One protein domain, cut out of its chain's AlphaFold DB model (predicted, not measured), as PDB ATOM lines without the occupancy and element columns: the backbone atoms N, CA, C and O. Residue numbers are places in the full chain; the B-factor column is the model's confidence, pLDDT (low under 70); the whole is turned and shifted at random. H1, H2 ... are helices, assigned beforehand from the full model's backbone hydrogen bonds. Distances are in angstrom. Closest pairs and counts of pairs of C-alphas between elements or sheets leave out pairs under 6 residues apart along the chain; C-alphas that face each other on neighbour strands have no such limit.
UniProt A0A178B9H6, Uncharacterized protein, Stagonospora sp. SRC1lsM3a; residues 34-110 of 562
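What this domain is: This is residues 34 to 110 of the 562 residues of an uncharacterized protein of Stagonospora sp. SRC1lsM3a (UniProt A0A178B9H6). Three helices make an up-and-down bundle, each running against the one before it, with tight links turning the chain round between them. H3 packs on both H1 and H2, and its last residues, 104 to 110, stick out beyond the other two helices and lengthen the whole. The printed part has 77 residues with three named helices, H1, H2 and H3 in that order, and no named strand; the class is all helix. It is compact, with a radius of gyration of the C-alphas of 13.1 A, and its spans of 45 by 23 by 18 A make it only just elongated.

How they stand to each other: H1, residues 34 to 53, and H2, residues 59 to 80, are close but not clearly touching; their closest C-alphas, those of Ala 46 and Ile 69, are 7.2 A apart. They run opposite ways at a shallow tilt of 21 degrees. H3, residues 86 to 110, touches H1 with its residues 88 to 96 alone, and the closest C-alphas, those of Val 47 and Leu 92, are 5.4 A apart. H1 and H3 run the same way at a shallow tilt of 32 degrees. H2 and H3 form a helical hairpin and touch, H3 with its residues 89 to 100 alone; the closest C-alphas, those of Val 66 and Ile 96, are 6.4 A apart. They run opposite ways at a tilt of 35.1 degrees, only just steep. In H1 and H3 every O i to N i+4 pair is within hydrogen-bond range; in H2 15 of 18 are.

Where its parts are: H1 begins at C-alpha 34, at (128.467, 108.816, 142.400), and is 26.9 A long from first to last C-alpha. H2 begins at C-alpha 59, at (159.677, 109.978, 157.234), and is 30.6 A long. H3, the longest, measures 36.0 A and ends at C-alpha 110, at (168.210, 119.904, 163.412).

The domain as a whole: The two C-alphas farthest apart, those of Val 34 and Ser 110, are 46.3 A apart. The printed part has no cut, and both links, H1 to H2 and H2 to H3, are tight, with 5 residues each. Residues 104 to 110 of H3 stand free. The mean pLDDT of the printed part is 94.1, and residue 110 alone is under 70.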
ATOM      1  N   VAL A  34     127.401 109.830 142.353       84.25
ATOM      2  CA  VAL A  34     128.467 108.816 142.400       84.25
ATOM      3  C   VAL A  34     129.852 109.472 142.471       84.25
ATOM      4  O   VAL A  34     130.697 109.047 143.265       84.25
ATOM      5  N   ASP A  35     130.081 110.540 141.701       88.44
ATOM      6  CA  ASP A  35     131.329 111.318 141.740       88.44
ATOM      7  C   ASP A  35     131.555 111.985 143.115       88.44
ATOM      8  O   ASP A  35     132.674 111.972 143.642       88.44
ATOM      9  N   LEU A  36     130.491 112.515 143.734       92.31
ATOM     10  CA  LEU A  36     130.532 113.109 145.075       92.31
ATOM     11  C   LEU A  36     130.935 112.073 146.131       92.31
ATOM     12  O   LEU A  36     131.853 112.315 146.921       92.31
ATOM     13  N   GLU A  37     130.284 110.908 146.149       94.31
ATOM     14  CA  GLU A  37     130.579 109.862 147.133       94.31
ATOM     15  C   GLU A  37     131.990 109.281 146.937       94.31
ATOM     16  O   GLU A  37     132.736 109.100 147.906       94.31
ATOM     17  N   ALA A  38     132.417 109.079 145.685       94.31
ATOM     18  CA  ALA A  38     133.771 108.637 145.363       94.31
ATOM     19  C   ALA A  38     134.842 109.629 145.855       94.31
ATOM     20  O   ALA A  38     135.873 109.214 146.397       94.31
ATOM     21  N   ASN A  39     134.604 110.935 145.713       95.56
ATOM     22  CA  ASN A  39     135.514 111.973 146.191       95.56
ATOM     23  C   ASN A  39     135.529 112.090 147.721       95.56
ATOM     24  O   ASN A  39     136.610 112.170 148.310       95.56
ATOM     25  N   ASN A  40     134.371 111.996 148.376       96.62
ATOM     26  CA  ASN A  40     134.279 111.963 149.838       96.62
ATOM     27  C   ASN A  40     135.007 110.749 150.424       96.62
ATOM     28  O   ASN A  40     135.755 110.882 151.393       96.62
ATOM     29  N   ARG A  41     134.880 109.579 149.790       97.25
ATOM     30  CA  ARG A  41     135.614 108.369 150.178       97.25
ATOM     31  C   ARG A  41     137.130 108.547 150.056       97.25
ATOM     32  O   ARG A  41     137.852 108.148 150.967       97.25
ATOM     33  N   ARG A  42     137.620 109.170 148.976       96.81
ATOM     34  CA  ARG A  42     139.055 109.485 148.799       96.81
ATOM     35  C   ARG A  42     139.557 110.468 149.859       96.81
ATOM     36  O   ARG A  42     140.632 110.256 150.416       96.81
ATOM     37  N   LEU A  43     138.779 111.509 150.166       97.94
ATOM     38  CA  LEU A  43     139.081 112.466 151.236       97.94
ATOM     39  C   LEU A  43     139.167 111.771 152.602       97.94
ATOM     40  O   LEU A  43     140.169 111.923 153.296       97.94
ATOM     41  N   ALA A  44     138.169 110.960 152.960       97.94
ATOM     42  CA  ALA A  44     138.140 110.220 154.221       97.94
ATOM     43  C   ALA A  44     139.309 109.222 154.347       97.94
ATOM     44  O   ALA A  44     139.926 109.128 155.407       97.94
ATOM     45  N   GLN A  45     139.670 108.525 153.263       97.69
ATOM     46  CA  GLN A  45     140.852 107.655 153.224       97.69
ATOM     47  C   GLN A  45     142.153 108.434 153.457       97.69
ATOM     48  O   GLN A  45     143.001 107.986 154.224       97.69
ATOM     49  N   ALA A  46     142.303 109.611 152.845       97.81
ATOM     50  CA  ALA A  46     143.473 110.458 153.052       97.81
ATOM     51  C   ALA A  46     143.542 111.033 154.481       97.81
ATOM     52  O   ALA A  46     144.625 111.078 155.058       97.81
ATOM     53  N   VAL A  47     142.408 111.415 155.084       97.88
ATOM     54  CA  VAL A  47     142.343 111.830 156.500       97.88
ATOM     55  C   VAL A  47     142.763 110.683 157.422       97.88
ATOM     56  O   VAL A  47     143.616 110.883 158.283       97.88
ATOM     57  N   ASN A  48     142.234 109.476 157.200       97.50
ATOM     58  CA  ASN A  48     142.580 108.280 157.971       97.50
ATOM     59  C   ASN A  48     144.087 107.956 157.872       97.50
ATOM     60  O   ASN A  48     144.758 107.817 158.894       97.50
ATOM     61  N   TYR A  49     144.652 107.963 156.657       97.19
ATOM     62  CA  TYR A  49     146.093 107.790 156.439       97.19
ATOM     63  C   TYR A  49     146.929 108.794 157.256       97.19
ATOM     64  O   TYR A  49     147.845 108.400 157.978       97.19
ATOM     65  N   MET A  50     146.573 110.085 157.205       96.75
ATOM     66  CA  MET A  50     147.267 111.144 157.951       96.75
ATOM     67  C   MET A  50     147.172 110.976 159.477       96.75
ATOM     68  O   MET A  50     148.111 111.340 160.183       96.75
ATOM     69  N   GLN A  51     146.055 110.449 159.988       96.31
ATOM     70  CA  GLN A  51     145.795 110.314 161.426       96.31
ATOM     71  C   GLN A  51     146.316 109.009 162.043       96.31
ATOM     72  O   GLN A  51     146.582 108.985 163.246       96.31
ATOM     73  N   HIS A  52     146.410 107.917 161.277       93.56
ATOM     74  CA  HIS A  52     146.648 106.574 161.829       93.56
ATOM     75  C   HIS A  52     147.816 105.815 161.182       93.56
ATOM     76  O   HIS A  52     148.447 105.002 161.856       93.56
ATOM     77  N   GLU A  53     148.149 106.072 159.913       83.31
ATOM     78  CA  GLU A  53     149.179 105.307 159.183       83.31
ATOM     79  C   GLU A  53     150.535 106.029 159.079       83.31
ATOM     80  O   GLU A  53     151.538 105.412 158.718       83.31
ATOM     81  N   SER A  54     150.602 107.303 159.479       81.75
ATOM     82  CA  SER A  54     151.816 108.137 159.467       81.75
ATOM     83  C   SER A  54     153.016 107.540 160.222       81.75
ATOM     84  O   SER A  54     154.158 107.836 159.877       81.75
ATOM     85  N   GLY A  55     152.782 106.667 161.208       84.44
ATOM     86  CA  GLY A  55     153.831 105.990 161.982       84.44
ATOM     87  C   GLY A  55     154.409 104.703 161.368       84.44
ATOM     88  O   GLY A  55     155.358 104.158 161.926       84.44
ATOM     89  N   GLN A  56     153.846 104.181 160.269       90.69
ATOM     90  CA  GLN A  56     154.330 102.950 159.608       90.69
ATOM     91  C   GLN A  56     155.341 103.232 158.483       90.69
ATOM     92  O   GLN A  56     156.177 102.382 158.169       90.69
ATOM     93  N   ASP A  57     155.260 104.406 157.855       94.19
ATOM     94  CA  ASP A  57     156.129 104.802 156.749       94.19
ATOM     95  C   ASP A  57     157.443 105.428 157.243       94.19
ATOM     96  O   ASP A  57     157.502 106.061 158.298       94.19
ATOM     97  N   SER A  58     158.518 105.328 156.449       95.19
ATOM     98  CA  SER A  58     159.698 106.163 156.711       95.19
ATOM     99  C   SER A  58     159.346 107.637 156.499       95.19
ATOM    100  O   SER A  58     158.574 107.966 155.599       95.19
ATOM    101  N   PHE A  59     159.955 108.536 157.272       92.31
ATOM    102  CA  PHE A  59     159.677 109.978 157.234       92.31
ATOM    103  C   PHE A  59     159.689 110.581 155.812       92.31
ATOM    104  O   PHE A  59     158.805 111.356 155.451       92.31
ATOM    105  N   MET A  60     160.627 110.157 154.957       93.38
ATOM    106  CA  MET A  60     160.683 110.592 153.552       93.38
ATOM    107  C   MET A  60     159.545 110.014 152.693       93.38
ATOM    108  O   MET A  60     159.021 110.702 151.822       93.38
ATOM    109  N   THR A  61     159.124 108.773 152.959       95.06
ATOM    110  CA  THR A  61     157.983 108.131 152.276       95.06
ATOM    111  C   THR A  61     156.662 108.786 152.675       95.06
ATOM    112  O   THR A  61     155.815 109.031 151.816       95.06
ATOM    113  N   PHE A  62     156.505 109.107 153.962       96.50
ATOM    114  CA  PHE A  62     155.366 109.857 154.479       96.50
ATOM    115  C   PHE A  62     155.257 111.218 153.780       96.50
ATOM    116  O   PHE A  62     154.211 111.539 153.224       96.50
ATOM    117  N   MET A  63     156.352 111.980 153.696       97.00
ATOM    118  CA  MET A  63     156.334 113.309 153.074       97.00
ATOM    119  C   MET A  63     156.074 113.301 151.561       97.00
ATOM    120  O   MET A  63     155.337 114.162 151.078       97.00
ATOM    121  N   ASP A  64     156.591 112.318 150.818       97.06
ATOM    122  CA  ASP A  64     156.225 112.108 149.406       97.06
ATOM    123  C   ASP A  64     154.716 111.824 149.268       97.06
ATOM    124  O   ASP A  64     154.030 112.442 148.453       97.06
ATOM    125  N   ARG A  65     154.138 110.977 150.133       96.88
ATOM    126  CA  ARG A  65     152.683 110.735 150.146       96.88
ATOM    127  C   ARG A  65     151.880 111.985 150.522       96.88
ATOM    128  O   ARG A  65     150.913 112.289 149.828       96.88
ATOM    129  N   VAL A  66     152.297 112.752 151.532       97.69
ATOM    130  CA  VAL A  66     151.692 114.051 151.900       97.69
ATOM    131  C   VAL A  66     151.691 115.012 150.706       97.69
ATOM    132  O   VAL A  66     150.685 115.675 150.442       97.69
ATOM    133  N   GLN A  67     152.791 115.078 149.948       97.69
ATOM    134  CA  GLN A  67     152.872 115.902 148.743       97.69
ATOM    135  C   GLN A  67     151.943 115.395 147.632       97.69
ATOM    136  O   GLN A  67     151.212 116.197 147.048       97.69
ATOM    137  N   ARG A  68     151.901 114.081 147.379       97.50
ATOM    138  CA  ARG A  68     150.987 113.482 146.392       97.50
ATOM    139  C   ARG A  68     149.517 113.708 146.739       97.50
ATOM    140  O   ARG A  68     148.736 113.960 145.829       97.50
ATOM    141  N   ILE A  69     149.127 113.664 148.014       97.75
ATOM    142  CA  ILE A  69     147.747 113.956 148.440       97.75
ATOM    143  C   ILE A  69     147.414 115.443 148.208       97.75
ATOM    144  O   ILE A  69     146.358 115.763 147.663       97.75
ATOM    145  N   ASP A  70     148.315 116.367 148.551       97.94
ATOM    146  CA  ASP A  70     148.128 117.800 148.268       97.94
ATOM    147  C   ASP A  70     147.989 118.078 146.756       97.94
ATOM    148  O   ASP A  70     147.119 118.833 146.322       97.94
ATOM    149  N   GLU A  71     148.819 117.439 145.930       96.75
ATOM    150  CA  GLU A  71     148.860 117.666 144.482       96.75
ATOM    151  C   GLU A  71     147.761 116.949 143.695       96.75
ATOM    152  O   GLU A  71     147.049 117.597 142.927       96.75
ATOM    153  N   ALA A  72     147.603 115.640 143.880       96.06
ATOM    154  CA  ALA A  72     146.680 114.821 143.098       96.06
ATOM    155  C   ALA A  72     145.246 114.810 143.652       96.06
ATOM    156  O   ALA A  72     144.328 114.434 142.929       96.06
ATOM    157  N   LEU A  73     145.034 115.209 144.913       96.06
ATOM    158  CA  LEU A  73     143.707 115.227 145.532       96.06
ATOM    159  C   LEU A  73     143.246 116.662 145.817       96.06
ATOM    160  O   LEU A  73     142.301 117.120 145.179       96.06
ATOM    161  N   LEU A  74     143.907 117.416 146.707       96.44
ATOM    162  CA  LEU A  74     143.402 118.744 147.103       96.44
ATOM    163  C   LEU A  74     143.412 119.764 145.952       96.44
ATOM    164  O   LEU A  74     142.392 120.410 145.690       96.44
ATOM    165  N   LYS A  75     144.538 119.914 145.236       95.75
ATOM    166  CA  LYS A  75     144.615 120.837 144.086       95.75
ATOM    167  C   LYS A  75     143.691 120.395 142.949       95.75
ATOM    168  O   LYS A  75     143.055 121.246 142.332       95.75
ATOM    169  N   GLN A  76     143.586 119.090 142.698       94.94
ATOM    170  CA  GLN A  76     142.765 118.558 141.614       94.94
ATOM    171  C   GLN A  76     141.259 118.741 141.871       94.94
ATOM    172  O   GLN A  76     140.583 119.293 141.006       94.94
ATOM    173  N   LEU A  77     140.743 118.388 143.058       94.56
ATOM    174  CA  LEU A  77     139.327 118.594 143.412       94.56
ATOM    175  C   LEU A  77     138.909 120.063 143.257       94.56
ATOM    176  O   LEU A  77     137.865 120.362 142.676       94.56
ATOM    177  N   ARG A  78     139.766 120.995 143.696       93.25
ATOM    178  CA  ARG A  78     139.528 122.436 143.535       93.25
ATOM    179  C   ARG A  78     139.485 122.879 142.065       93.25
ATOM    180  O   ARG A  78     138.737 123.798 141.746       93.25
ATOM    181  N   LEU A  79     140.295 122.281 141.190       92.25
ATOM    182  CA  LEU A  79     140.338 122.621 139.761       92.25
ATOM    183  C   LEU A  79     139.178 122.010 138.967       92.25
ATOM    184  O   LEU A  79     138.718 122.625 138.011       92.25
ATOM    185  N   GLN A  80     138.715 120.817 139.348       88.81
ATOM    186  CA  GLN A  80     137.642 120.116 138.640       88.81
ATOM    187  C   GLN A  80     136.246 120.672 138.955       88.81
ATOM    188  O   GLN A  80     135.307 120.366 138.227       88.81
ATOM    189  N   GLY A  81     136.094 121.471 140.019       85.25
ATOM    190  CA  GLY A  81     134.794 122.020 140.430       85.25
ATOM    191  C   GLY A  81     133.783 120.951 140.862       85.25
ATOM    192  O   GLY A  81     132.593 121.242 140.944       85.25
ATOM    193  N   GLN A  82     134.250 119.724 141.115       84.44
ATOM    194  CA  GLN A  82     133.419 118.614 141.570       84.44
ATOM    195  C   GLN A  82     132.872 118.895 142.971       84.44
ATOM    196  O   GLN A  82     133.507 119.569 143.784       84.44
ATOM    197  N   SER A  83     131.696 118.349 143.259       92.31
ATOM    198  CA  SER A  83     131.096 118.382 144.585       92.31
ATOM    199  C   SER A  83     131.814 117.406 145.527       92.31
ATOM    200  O   SER A  83     132.109 116.263 145.177       92.31
ATOM    201  N   PHE A  84     132.126 117.877 146.732       96.44
ATOM    202  CA  PHE A  84     132.742 117.108 147.815       96.44
ATOM    203  C   PHE A  84     132.382 117.747 149.164       96.44
ATOM    204  O   PHE A  84     131.994 118.916 149.223       96.44
ATOM    205  N   ASP A  85     132.530 117.000 150.256       97.12
ATOM    206  CA  ASP A  85     132.327 117.511 151.609       97.12
ATOM    207  C   ASP A  85     133.428 118.514 151.981       97.12
ATOM    208  O   ASP A  85     134.618 118.189 152.099       97.12
ATOM    209  N   ALA A  86     133.008 119.763 152.186       96.44
ATOM    210  CA  ALA A  86     133.875 120.859 152.578       96.44
ATOM    211  C   ALA A  86     134.561 120.616 153.935       96.44
ATOM    212  O   ALA A  86     135.682 121.092 154.122       96.44
ATOM    213  N   ASN A  87     133.939 119.869 154.853       97.62
ATOM    214  CA  ASN A  87     134.500 119.588 156.175       97.62
ATOM    215  C   ASN A  87     135.700 118.641 156.067       97.62
ATOM    216  O   ASN A  87     136.794 118.987 156.518       97.62
ATOM    217  N   LEU A  88     135.536 117.504 155.379       97.62
ATOM    218  CA  LEU A  88     136.629 116.561 155.106       97.62
ATOM    219  C   LEU A  88     137.776 117.224 154.325       97.62
ATOM    220  O   LEU A  88     138.949 117.017 154.646       97.62
ATOM    221  N   TYR A  89     137.459 118.068 153.337       98.00
ATOM    222  CA  TYR A  89     138.462 118.832 152.588       98.00
ATOM    223  C   TYR A  89     139.247 119.807 153.483       98.00
ATOM    224  O   TYR A  89     140.477 119.877 153.397       98.00
ATOM    225  N   GLN A  90     138.568 120.556 154.361       97.94
ATOM    226  CA  GLN A  90     139.224 121.479 155.293       97.94
ATOM    227  C   GLN A  90     140.072 120.738 156.334       97.94
ATOM    228  O   GLN A  90     141.212 121.142 156.575       97.94
ATOM    229  N   GLN A  91     139.567 119.631 156.885       98.12
ATOM    230  CA  GLN A  91     140.283 118.777 157.834       98.12
ATOM    231  C   GLN A  91     141.572 118.213 157.221       98.12
ATOM    232  O   GLN A  91     142.649 118.359 157.801       98.12
ATOM    233  N   LEU A  92     141.496 117.632 156.017       98.06
ATOM    234  CA  LEU A  92     142.671 117.105 155.319       98.06
ATOM    235  C   LEU A  92     143.698 118.203 155.022       98.06
ATOM    236  O   LEU A  92     144.898 118.014 155.221       98.06
ATOM    237  N   ARG A  93     143.234 119.379 154.587       98.00
ATOM    238  CA  ARG A  93     144.097 120.537 154.333       98.00
ATOM    239  C   ARG A  93     144.804 121.019 155.603       98.00
ATOM    240  O   ARG A  93     145.974 121.387 155.522       98.00
ATOM    241  N   ALA A  94     144.132 121.011 156.755       98.12
ATOM    242  CA  ALA A  94     144.739 121.361 158.037       98.12
ATOM    243  C   ALA A  94     145.843 120.363 158.430       98.12
ATOM    244  O   ALA A  94     146.965 120.787 158.705       98.12
ATOM    245  N   LEU A  95     145.567 119.055 158.346       98.06
ATOM    246  CA  LEU A  95     146.540 117.990 158.635       98.06
ATOM    247  C   LEU A  95     147.781 118.067 157.729       98.06
ATOM    248  O   LEU A  95     148.907 117.937 158.202       98.06
ATOM    249  N   ILE A  96     147.602 118.335 156.433       97.94
ATOM    250  CA  ILE A  96     148.718 118.483 155.483       97.94
ATOM    251  C   ILE A  96     149.552 119.738 155.771       97.94
ATOM    252  O   ILE A  96     150.778 119.697 155.661       97.94
ATOM    253  N   LEU A  97     148.921 120.856 156.148       97.75
ATOM    254  CA  LEU A  97     149.641 122.071 156.542       97.75
ATOM    255  C   LEU A  97     150.416 121.883 157.852       97.75
ATOM    256  O   LEU A  97     151.520 122.414 157.969       97.75
ATOM    257  N   GLN A  98     149.869 121.116 158.798       97.38
ATOM    258  CA  GLN A  98     150.555 120.730 160.028       97.38
ATOM    259  C   GLN A  98     151.772 119.842 159.728       97.38
ATOM    260  O   GLN A  98     152.887 120.231 160.061       97.38
ATOM    261  N   ALA A  99     151.605 118.737 158.994       96.62
ATOM    262  CA  ALA A  99     152.711 117.839 158.640       96.62
ATOM    263  C   ALA A  99     153.839 118.557 157.867       96.62
ATOM    264  O   ALA A  99     155.023 118.347 158.126       96.62
ATOM    265  N   LYS A 100     153.494 119.475 156.950       96.56
ATOM    266  CA  LYS A 100     154.483 120.309 156.236       96.56
ATOM    267  C   LYS A 100     155.191 121.328 157.140       96.56
ATOM    268  O   LYS A 100     156.310 121.726 156.816       96.56
ATOM    269  N   ARG A 101     154.562 121.762 158.238       96.56
ATOM    270  CA  ARG A 101     155.188 122.614 159.258       96.56
ATOM    271  C   ARG A 101     156.148 121.797 160.120       96.56
ATOM    272  O   ARG A 101     157.313 122.161 160.191       96.56
ATOM    273  N   GLU A 102     155.692 120.671 160.661       94.62
ATOM    274  CA  GLU A 102     156.506 119.742 161.461       94.62
ATOM    275  C   GLU A 102     157.747 119.266 160.685       94.62
ATOM    276  O   GLU A 102     158.847 119.239 161.226       94.62
ATOM    277  N   TYR A 103     157.612 118.994 159.380       93.81
ATOM    278  CA  TYR A 103     158.743 118.689 158.496       93.81
ATOM    279  C   TYR A 103     159.778 119.820 158.419       93.81
ATOM    280  O   TYR A 103     160.983 119.570 158.476       93.81
ATOM    281  N   ARG A 104     159.318 121.070 158.287       93.88
ATOM    282  CA  ARG A 104     160.199 122.241 158.236       93.88
ATOM    283  C   ARG A 104     160.889 122.464 159.580       93.88
ATOM    284  O   ARG A 104     162.102 122.626 159.604       93.88
ATOM    285  N   GLU A 105     160.137 122.400 160.676       92.62
ATOM    286  CA  GLU A 105     160.655 122.533 162.042       92.62
ATOM    287  C   GLU A 105     161.667 121.423 162.377       92.62
ATOM    288  O   GLU A 105     162.693 121.702 162.993       92.62
ATOM    289  N   ALA A 106     161.457 120.189 161.906       90.06
ATOM    290  CA  ALA A 106     162.419 119.097 162.065       90.06
ATOM    291  C   ALA A 106     163.738 119.346 161.308       90.06
ATOM    292  O   ALA A 106     164.809 119.019 161.823       90.06
ATOM    293  N   ILE A 107     163.688 119.941 160.111       89.69
ATOM    294  CA  ILE A 107     164.884 120.296 159.329       89.69
ATOM    295  C   ILE A 107     165.611 121.493 159.957       89.69
ATOM    296  O   ILE A 107     166.806 121.411 160.237       89.69
ATOM    297  N   GLU A 108     164.894 122.587 160.211       89.06
ATOM    298  CA  GLU A 108     165.460 123.828 160.752       89.06
ATOM    299  C   GLU A 108     165.976 123.623 162.186       89.06
ATOM    300  O   GLU A 108     167.101 124.012 162.504       89.06
ATOM    301  N   GLY A 109     165.224 122.910 163.030       74.75
ATOM    302  CA  GLY A 109     165.608 122.566 164.401       74.75
ATOM    303  C   GLY A 109     166.795 121.603 164.499       74.75
ATOM    304  O   GLY A 109     167.574 121.694 165.448       74.75
ATOM    305  N   SER A 110     166.995 120.732 163.501       67.69
ATOM    306  CA  SER A 110     168.210 119.904 163.412       67.69
ATOM    307  C   SER A 110     169.449 120.733 163.061       67.69
ATOM    308  O   SER A 110     170.541 120.412 163.520       67.69
TER     309      SER A 110